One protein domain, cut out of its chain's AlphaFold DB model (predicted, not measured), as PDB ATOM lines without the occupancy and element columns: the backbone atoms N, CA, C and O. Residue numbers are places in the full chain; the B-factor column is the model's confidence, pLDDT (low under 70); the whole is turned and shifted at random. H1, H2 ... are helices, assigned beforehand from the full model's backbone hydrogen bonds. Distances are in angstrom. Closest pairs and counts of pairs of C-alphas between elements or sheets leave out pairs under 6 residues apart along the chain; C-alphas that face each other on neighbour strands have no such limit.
ATOM      1  N   LEU A   2     -43.577  36.416 216.784       75.38
ATOM      2  CA  LEU A   2     -44.464  35.244 216.945       75.38
ATOM      3  C   LEU A   2     -44.407  34.242 215.773       75.38
ATOM      4  O   LEU A   2     -44.369  33.037 216.003       75.38
ATOM      5  N   ASP A   3     -44.320  34.712 214.525       74.50
ATOM      6  CA  ASP A   3     -44.190  33.807 213.367       74.50
ATOM      7  C   ASP A   3     -42.859  33.045 213.374       74.50
ATOM      8  O   ASP A   3     -42.800  31.862 213.050       74.50
ATOM      9  N   VAL A   4     -41.787  33.714 213.806       73.06
ATOM     10  CA  VAL A   4     -40.453  33.118 213.960       73.06
ATOM     11  C   VAL A   4     -40.453  32.121 215.119       73.06
ATOM     12  O   VAL A   4     -39.974  31.009 214.940       73.06
ATOM     13  N   ASP A   5     -41.057  32.469 216.261       79.81
ATOM     14  CA  ASP A   5     -41.266  31.556 217.395       79.81
ATOM     15  C   ASP A   5     -41.987  30.282 216.942       79.81
ATOM     16  O   ASP A   5     -41.520  29.178 217.195       79.81
ATOM     17  N   THR A   6     -43.071  30.430 216.177       81.56
ATOM     18  CA  THR A   6     -43.835  29.301 215.632       81.56
ATOM     19  C   THR A   6     -42.972  28.395 214.748       81.56
ATOM     20  O   THR A   6     -43.026  27.171 214.872       81.56
ATOM     21  N   ARG A   7     -42.136  28.970 213.871       77.75
ATOM     22  CA  ARG A   7     -41.234  28.199 212.995       77.75
ATOM     23  C   ARG A   7     -40.108  27.513 213.766       77.75
ATOM     24  O   ARG A   7     -39.821  26.351 213.495       77.75
ATOM     25  N   LEU A   8     -39.499  28.203 214.729       77.81
ATOM     26  CA  LEU A   8     -38.460  27.636 215.587       77.81
ATOM     27  C   LEU A   8     -39.019  26.500 216.438       77.81
ATOM     28  O   LEU A   8     -38.411  25.435 216.498       77.81
ATOM     29  N   ARG A   9     -40.200  26.672 217.040       81.12
ATOM     30  CA  ARG A   9     -40.893  25.618 217.794       81.12
ATOM     31  C   ARG A   9     -41.209  24.405 216.935       81.12
ATOM     32  O   ARG A   9     -40.906  23.296 217.344       81.12
ATOM     33  N   ALA A  10     -41.684  24.596 215.705       78.75
ATOM     34  CA  ALA A  10     -41.927  23.480 214.786       78.75
ATOM     35  C   ALA A  10     -40.673  22.621 214.509       78.75
ATOM     36  O   ALA A  10     -40.793  21.440 214.189       78.75
ATOM     37  N   ILE A  11     -39.479  23.210 214.631       73.69
ATOM     38  CA  ILE A  11     -38.190  22.539 214.428       73.69
ATOM     39  C   ILE A  11     -37.609  21.986 215.741       73.69
ATOM     40  O   ILE A  11     -36.931  20.961 215.719       73.69
ATOM     41  N   THR A  12     -37.862  22.653 216.867       75.38
ATOM     42  CA  THR A  12     -37.205  22.400 218.163       75.38
ATOM     43  C   THR A  12     -38.066  21.593 219.134       75.38
ATOM     44  O   THR A  12     -37.542  20.915 220.014       75.38
ATOM     45  N   GLU A  13     -39.389  21.596 218.977       75.31
ATOM     46  CA  GLU A  13     -40.297  20.813 219.808       75.31
ATOM     47  C   GLU A  13     -40.357  19.367 219.278       75.31
ATOM     48  O   GLU A  13     -40.961  19.066 218.247       75.31
ATOM     49  N   GLY A  14     -39.697  18.446 219.992       64.12
ATOM     50  CA  GLY A  14     -39.802  16.999 219.764       64.12
ATOM     51  C   GLY A  14     -38.542  16.277 219.279       64.12
ATOM     52  O   GLY A  14     -38.671  15.126 218.866       64.12
ATOM     53  N   ASN A  15     -37.358  16.907 219.315       65.00
ATOM     54  CA  ASN A  15     -36.063  16.307 218.940       65.00
ATOM     55  C   ASN A  15     -36.132  15.508 217.624       65.00
ATOM     56  O   ASN A  15     -35.749  14.340 217.568       65.00
ATOM     57  N   ARG A  16     -36.697  16.097 216.563       75.56
ATOM     58  CA  ARG A  16     -36.976  15.364 215.311       75.56
ATOM     59  C   ARG A  16     -35.824  15.389 214.312       75.56
ATOM     60  O   ARG A  16     -35.761  14.518 213.443       75.56
ATOM     61  N   GLN A  17     -34.922  16.357 214.442       86.38
ATOM     62  CA  GLN A  17     -33.763  16.526 213.569       86.38
ATOM     63  C   GLN A  17     -32.582  17.146 214.315       86.38
ATOM     64  O   GLN A  17     -32.781  17.860 215.302       86.38
ATOM     65  N   TYR A  18     -31.379  16.910 213.790       90.19
ATOM     66  CA  TYR A  18     -30.178  17.644 214.172       90.19
ATOM     67  C   TYR A  18     -30.335  19.116 213.778       90.19
ATOM     68  O   TYR A  18     -30.779  19.409 212.668       90.19
ATOM     69  N   LEU A  19     -29.969  20.033 214.670       88.50
ATOM     70  CA  LEU A  19     -30.151  21.468 214.486       88.50
ATOM     71  C   LEU A  19     -28.809  22.151 214.213       88.50
ATOM     72  O   LEU A  19     -28.098  22.539 215.150       88.50
ATOM     73  N   ALA A  20     -28.459  22.293 212.932       87.62
ATOM     74  CA  ALA A  20     -27.284  23.062 212.535       87.62
ATOM     75  C   ALA A  20     -27.521  24.567 212.682       87.62
ATOM     76  O   ALA A  20     -28.663  25.037 212.749       87.62
ATOM     77  N   GLN A  21     -26.437  25.334 212.708       79.69
ATOM     78  CA  GLN A  21     -26.523  26.786 212.824       79.69
ATOM     79  C   GLN A  21     -27.269  27.406 211.631       79.69
ATOM     80  O   GLN A  21     -28.116  28.282 211.824       79.69
ATOM     81  N   ALA A  22     -27.057  26.911 210.412       77.50
ATOM     82  CA  ALA A  22     -27.761  27.424 209.246       77.50
ATOM     83  C   ALA A  22     -29.235  26.970 209.174       77.50
ATOM     84  O   ALA A  22     -30.052  27.688 208.599       77.50
ATOM     85  N   ASP A  23     -29.631  25.851 209.796       77.50
ATOM     86  CA  ASP A  23     -31.041  25.402 209.826       77.50
ATOM     87  C   ASP A  23     -31.937  26.404 210.574       77.50
ATOM     88  O   ASP A  23     -33.058  26.708 210.154       77.50
ATOM     89  N   LEU A  24     -31.398  26.997 211.640       74.44
ATOM     90  CA  LEU A  24     -32.018  28.100 212.368       74.44
ATOM     91  C   LEU A  24     -32.158  29.356 211.495       74.44
ATOM     92  O   LEU A  24     -33.234  29.955 211.428       74.44
ATOM     93  N   GLY A  25     -31.099  29.711 210.762       70.81
ATOM     94  CA  GLY A  25     -31.128  30.803 209.785       70.81
ATOM     95  C   GLY A  25     -32.163  30.578 208.677       70.81
ATOM     96  O   GLY A  25     -32.867  31.510 208.294       70.81
ATOM     97  N   ARG A  26     -32.328  29.334 208.207       72.12
ATOM     98  CA  ARG A  26     -33.333  28.959 207.200       72.12
ATOM     99  C   ARG A  26     -34.753  29.160 207.716       72.12
ATOM    100  O   ARG A  26     -35.588  29.731 207.015       72.12
ATOM    101  N   ALA A  27     -35.021  28.701 208.938       69.06
ATOM    102  CA  ALA A  27     -36.321  28.860 209.582       69.06
ATOM    103  C   ALA A  27     -36.717  30.339 209.660       69.06
ATOM    104  O   ALA A  27     -37.847  30.696 209.328       69.06
ATOM    105  N   ILE A  28     -35.756  31.196 210.009       68.25
ATOM    106  CA  ILE A  28     -35.927  32.648 210.060       68.25
ATOM    107  C   ILE A  28     -36.160  33.238 208.665       68.25
ATOM    108  O   ILE A  28     -37.130  33.968 208.471       68.25
ATOM    109  N   ALA A  29     -35.302  32.914 207.693       66.56
ATOM    110  CA  ALA A  29     -35.360  33.467 206.337       66.56
ATOM    111  C   ALA A  29     -36.670  33.129 205.602       66.56
ATOM    112  O   ALA A  29     -37.072  33.841 204.686       66.56
ATOM    113  N   SER A  30     -37.358  32.062 206.019       68.38
ATOM    114  CA  SER A  30     -38.664  31.669 205.481       68.38
ATOM    115  C   SER A  30     -39.846  32.536 205.952       68.38
ATOM    116  O   SER A  30     -40.956  32.366 205.447       68.38
ATOM    117  N   VAL A  31     -39.643  33.455 206.910       71.31
ATOM    118  CA  VAL A  31     -40.684  34.366 207.412       71.31
ATOM    119  C   VAL A  31     -40.685  35.671 206.590       71.31
ATOM    120  O   VAL A  31     -39.693  36.399 206.621       71.31
ATOM    121  N   PRO A  32     -41.774  36.015 205.870       64.06
ATOM    122  CA  PRO A  32     -41.831  37.224 205.040       64.06
ATOM    123  C   PRO A  32     -41.755  38.542 205.840       64.06
ATOM    124  O   PRO A  32     -42.281  38.640 206.948       64.06
ATOM    125  N   GLY A  33     -41.200  39.602 205.236       68.81
ATOM    126  CA  GLY A  33     -41.360  40.995 205.693       68.81
ATOM    127  C   GLY A  33     -40.339  41.503 206.728       68.81
ATOM    128  O   GLY A  33     -39.178  41.104 206.743       68.81
ATOM    129  N   SER A  34     -40.773  42.427 207.598       57.97
ATOM    130  CA  SER A  34     -39.946  43.147 208.590       57.97
ATOM    131  C   SER A  34     -39.357  42.266 209.704       57.97
ATOM    132  O   SER A  34     -38.460  42.704 210.424       57.97
ATOM    133  N   ALA A  35     -39.820  41.019 209.844       58.84
ATOM    134  CA  ALA A  35     -39.337  40.069 210.845       58.84
ATOM    135  C   ALA A  35     -37.926  39.534 210.540       58.84
ATOM    136  O   ALA A  35     -37.129  39.394 211.466       58.84
ATOM    137  N   ALA A  36     -37.600  39.282 209.267       58.19
ATOM    138  CA  ALA A  36     -36.257  38.869 208.856       58.19
ATOM    139  C   ALA A  36     -35.238  40.003 209.074       58.19
ATOM    140  O   ALA A  36     -34.189  39.778 209.671       58.19
ATOM    141  N   ALA A  37     -35.596  41.240 208.705       60.91
ATOM    142  CA  ALA A  37     -34.766  42.430 208.928       60.91
ATOM    143  C   ALA A  37     -34.539  42.733 210.421       60.91
ATOM    144  O   ALA A  37     -33.447  43.143 210.810       60.91
ATOM    145  N   ALA A  38     -35.543  42.491 211.271       61.97
ATOM    146  CA  ALA A  38     -35.403  42.630 212.718       61.97
ATOM    147  C   ALA A  38     -34.418  41.608 213.315       61.97
ATOM    148  O   ALA A  38     -33.731  41.942 214.269       61.97
ATOM    149  N   LEU A  39     -34.318  40.398 212.751       59.41
ATOM    150  CA  LEU A  39     -33.416  39.327 213.211       59.41
ATOM    151  C   LEU A  39     -31.972  39.479 212.750       59.41
ATOM    152  O   LEU A  39     -31.067  38.999 213.421       59.41
ATOM    153  N   SER A  40     -31.757  40.191 211.649       57.25
ATOM    154  CA  SER A  40     -30.434  40.651 211.222       57.25
ATOM    155  C   SER A  40     -29.959  41.889 211.995       57.25
ATOM    156  O   SER A  40     -28.862  42.384 211.748       57.25
ATOM    157  N   HIS A  41     -30.788  42.430 212.894       65.31
ATOM    158  CA  HIS A  41     -30.450  43.611 213.671       65.31
ATOM    159  C   HIS A  41     -29.383  43.267 214.727       65.31
ATOM    160  O   HIS A  41     -29.558  42.284 215.448       65.31
ATOM    161  N   PRO A  42     -28.337  44.096 214.920       63.25
ATOM    162  CA  PRO A  42     -27.264  43.831 215.887       63.25
ATOM    163  C   PRO A  42     -27.744  43.582 217.325       63.25
ATOM    164  O   PRO A  42     -27.101  42.872 218.081       63.25
ATOM    165  N   LEU A  43     -28.907  44.121 217.711       64.00
ATOM    166  CA  LEU A  43     -29.519  43.868 219.030       64.00
ATOM    167  C   LEU A  43     -30.000  42.422 219.237       64.00
ATOM    168  O   LEU A  43     -30.323  42.066 220.369       64.00
ATOM    169  N   LEU A  44     -30.088  41.618 218.174       62.19
ATOM    170  CA  LEU A  44     -30.391  40.192 218.251       62.19
ATOM    171  C   LEU A  44     -29.144  39.292 218.146       62.19
ATOM    172  O   LEU A  44     -29.272  38.071 218.205       62.19
ATOM    173  N   ASP A  45     -27.947  39.891 218.089       65.06
ATOM    174  CA  ASP A  45     -26.677  39.186 218.262       65.06
ATOM    175  C   ASP A  45     -26.550  38.694 219.721       65.06
ATOM    176  O   ASP A  45     -26.669  39.506 220.646       65.06
ATOM    177  N   PRO A  46     -26.287  37.393 219.960       64.25
ATOM    178  CA  PRO A  46     -26.102  36.832 221.299       64.25
ATOM    179  C   PRO A  46     -25.115  37.606 222.188       64.25
ATOM    180  O   PRO A  46     -25.288  37.637 223.406       64.25
ATOM    181  N   GLN A  47     -24.085  38.215 221.591       67.12
ATOM    182  CA  GLN A  47     -23.030  38.949 222.289       67.12
ATOM    183  C   GLN A  47     -23.403  40.409 222.578       67.12
ATOM    184  O   GLN A  47     -22.858  41.006 223.504       67.12
ATOM    185  N   LEU A  48     -24.329  40.986 221.806       69.50
ATOM    186  CA  LEU A  48     -24.721  42.398 221.901       69.50
ATOM    187  C   LEU A  48     -26.132  42.588 222.484       69.50
ATOM    188  O   LEU A  48     -26.547  43.720 222.742       69.50
ATOM    189  N   MET A  49     -26.881  41.501 222.699       75.75
ATOM    190  CA  MET A  49     -28.264  41.539 223.169       75.75
ATOM    191  C   MET A  49     -28.369  41.981 224.639       75.75
ATOM    192  O   MET A  49     -27.866  41.292 225.531       75.75
ATOM    193  N   PRO A  50     -29.107  43.066 224.944       78.94
ATOM    194  CA  PRO A  50     -29.363  43.468 226.324       78.94
ATOM    195  C   PRO A  50     -30.148  42.400 227.099       78.94
ATOM    196  O   PRO A  50     -31.121  41.840 226.589       78.94
ATOM    197  N   ALA A  51     -29.805  42.178 228.373       77.00
ATOM    198  CA  ALA A  51     -30.442  41.158 229.218       77.00
ATOM    199  C   ALA A  51     -31.975  41.305 229.321       77.00
ATOM    200  O   ALA A  51     -32.695  40.308 229.320       77.00
ATOM    201  N   GLY A  52     -32.486  42.544 229.348       77.12
ATOM    202  CA  GLY A  52     -33.927  42.816 229.362       77.12
ATOM    203  C   GLY A  52     -34.640  42.402 228.069       77.12
ATOM    204  O   GLY A  52     -35.749  41.881 228.127       77.12
ATOM    205  N   LEU A  53     -33.982  42.557 226.913       74.06
ATOM    206  CA  LEU A  53     -34.510  42.082 225.633       74.06
ATOM    207  C   LEU A  53     -34.488  40.550 225.587       74.06
ATOM    208  O   LEU A  53     -35.510  39.947 225.263       74.06
ATOM    209  N   LYS A  54     -33.383  39.920 226.017       73.62
ATOM    210  CA  LYS A  54     -33.253  38.454 226.109       73.62
ATOM    211  C   LYS A  54     -34.361  37.825 226.962       73.62
ATOM    212  O   LYS A  54     -34.942  36.826 226.554       73.62
ATOM    213  N   ALA A  55     -34.701  38.434 228.100       75.12
ATOM    214  CA  ALA A  55     -35.770  37.965 228.986       75.12
ATOM    215  C   ALA A  55     -37.188  38.113 228.395       75.12
ATOM    216  O   ALA A  55     -38.108  37.429 228.834       75.12
ATOM    217  N   SER A  56     -37.369  39.001 227.413       75.44
ATOM    218  CA  SER A  56     -38.657  39.243 226.749       75.44
ATOM    219  C   SER A  56     -38.885  38.389 225.494       75.44
ATOM    220  O   SER A  56     -40.002  38.349 224.975       75.44
ATOM    221  N   LEU A  57     -37.844  37.710 224.994       75.31
ATOM    222  CA  LEU A  57     -37.949  36.844 223.822       75.31
ATOM    223  C   LEU A  57     -38.615  35.501 224.175       75.31
ATOM    224  O   LEU A  57     -38.424  34.982 225.276       75.31
ATOM    225  N   PRO A  58     -39.363  34.889 223.238       77.38
ATOM    226  CA  PRO A  58     -39.895  33.543 223.429       77.38
ATOM    227  C   PRO A  58     -38.786  32.514 223.689       77.38
ATOM    228  O   PRO A  58     -37.708  32.602 223.108       77.38
ATOM    229  N   ALA A  59     -39.069  31.483 224.492       76.62
ATOM    230  CA  ALA A  59     -38.076  30.471 224.876       76.62
ATOM    231  C   ALA A  59     -37.406  29.763 223.680       76.62
ATOM    232  O   ALA A  59     -36.241  29.383 223.768       76.62
ATOM    233  N   SER A  60     -38.093  29.635 222.539       75.94
ATOM    234  CA  SER A  60     -37.522  29.049 221.317       75.94
ATOM    235  C   SER A  60     -36.336  29.849 220.754       75.94
ATOM    236  O   SER A  60     -35.454  29.277 220.117       75.94
ATOM    237  N   PHE A  61     -36.254  31.153 221.045       77.06
ATOM    238  CA  PHE A  61     -35.137  32.012 220.644       77.06
ATOM    239  C   PHE A  61     -33.865  31.718 221.444       77.06
ATOM    240  O   PHE A  61     -32.779  32.112 221.019       77.06
ATOM    241  N   ALA A  62     -33.948  30.983 222.559       79.44
ATOM    242  CA  ALA A  62     -32.757  30.493 223.248       79.44
ATOM    243  C   ALA A  62     -31.903  29.603 222.325       79.44
ATOM    244  O   ALA A  62     -30.684  29.652 222.401       79.44
ATOM    245  N   MET A  63     -32.510  28.889 221.368       79.00
ATOM    246  CA  MET A  63     -31.777  28.096 220.366       79.00
ATOM    247  C   MET A  63     -30.933  28.949 219.409       79.00
ATOM    248  O   MET A  63     -29.965  28.452 218.840       79.00
ATOM    249  N   LEU A  64     -31.301  30.222 219.229       72.75
ATOM    250  CA  LEU A  64     -30.571  31.200 218.416       72.75
ATOM    251  C   LEU A  64     -29.519  31.961 219.224       72.75
ATOM    252  O   LEU A  64     -28.497  32.370 218.684       72.75
ATOM    253  N   THR A  65     -29.809  32.195 220.503       71.50
ATOM    254  CA  THR A  65     -29.100  33.171 221.341       71.50
ATOM    255  C   THR A  65     -28.226  32.539 222.418       71.50
ATOM    256  O   THR A  65     -27.446  33.236 223.063       71.50
ATOM    257  N   ASP A  66     -28.339  31.228 222.626       77.19
ATOM    258  CA  ASP A  66     -27.582  30.477 223.617       77.19
ATOM    259  C   ASP A  66     -27.014  29.184 223.000       77.19
ATOM    260  O   ASP A  66     -27.744  28.205 222.791       77.19
ATOM    261  N   PRO A  67     -25.700  29.147 222.709       77.94
ATOM    262  CA  PRO A  67     -25.045  27.960 222.168       77.94
ATOM    263  C   PRO A  67     -25.210  26.712 223.045       77.94
ATOM    264  O   PRO A  67     -25.279  25.603 222.513       77.94
ATOM    265  N   GLY A  68     -25.311  26.873 224.370       85.25
ATOM    266  CA  GLY A  68     -25.461  25.764 225.311       85.25
ATOM    267  C   GLY A  68     -26.814  25.067 225.181       85.25
ATOM    268  O   GLY A  68     -26.884  23.840 225.237       85.25
TER     269      GLY A  68
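AT A GLANCE: This is residues 2 to 68 of the 598 residues of the protein "DNA helicase" of Mesorhizobium sp (UniProt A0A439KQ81). Five short helices go round in a loop: H1 and H2 form a hairpin, H3 follows, a long link leads to H4 on the far side, and H5 comes back across H1. The 67 printed residues, all helix by class with no named strand, are compact, with a radius of gyration of the C-alphas of 11.5 A and spans of 31 by 29 by 19 A.

IN THESE COORDINATES: H1, residues 2 to 12, begins at C-alpha 2 (-44.464, 35.244, 216.945) and is 14.8 A long. H2 is residues 21 to 29, 12.8 A; H3 34 to 39; H4 51 to 56; H5 59 to 65, ending at C-alpha 65 (-29.100, 33.171, 221.341).

HOW THE PARTS SIT: H1 and H2 touch, closest C-alphas Val 4 and Ile 28, 6.0 A. H5 touches H1, about perpendicular at 81 degrees, closest C-alphas Arg 9 and Ser 60, 6.0 A. H2 and H3, a hairpin, only just touch, with 3 pairs of C-alphas within 8 A, the closest Ala 29 and Ala 36, 6.0 A. H4 touches no helix. Every O i to N i+4 pair is within hydrogen-bond range in H1 to H4; H5 has 1 of 3, and 4 of 4 O i to N i+3.

THE WHOLE: The C-alphas farthest apart, Arg 16 and Pro 50, are 31.1 A apart. The printed part has no cut; the link H3 to H4 is long. Residues 14 to 15, 27 to 30 and 32 to 48 are under pLDDT 70.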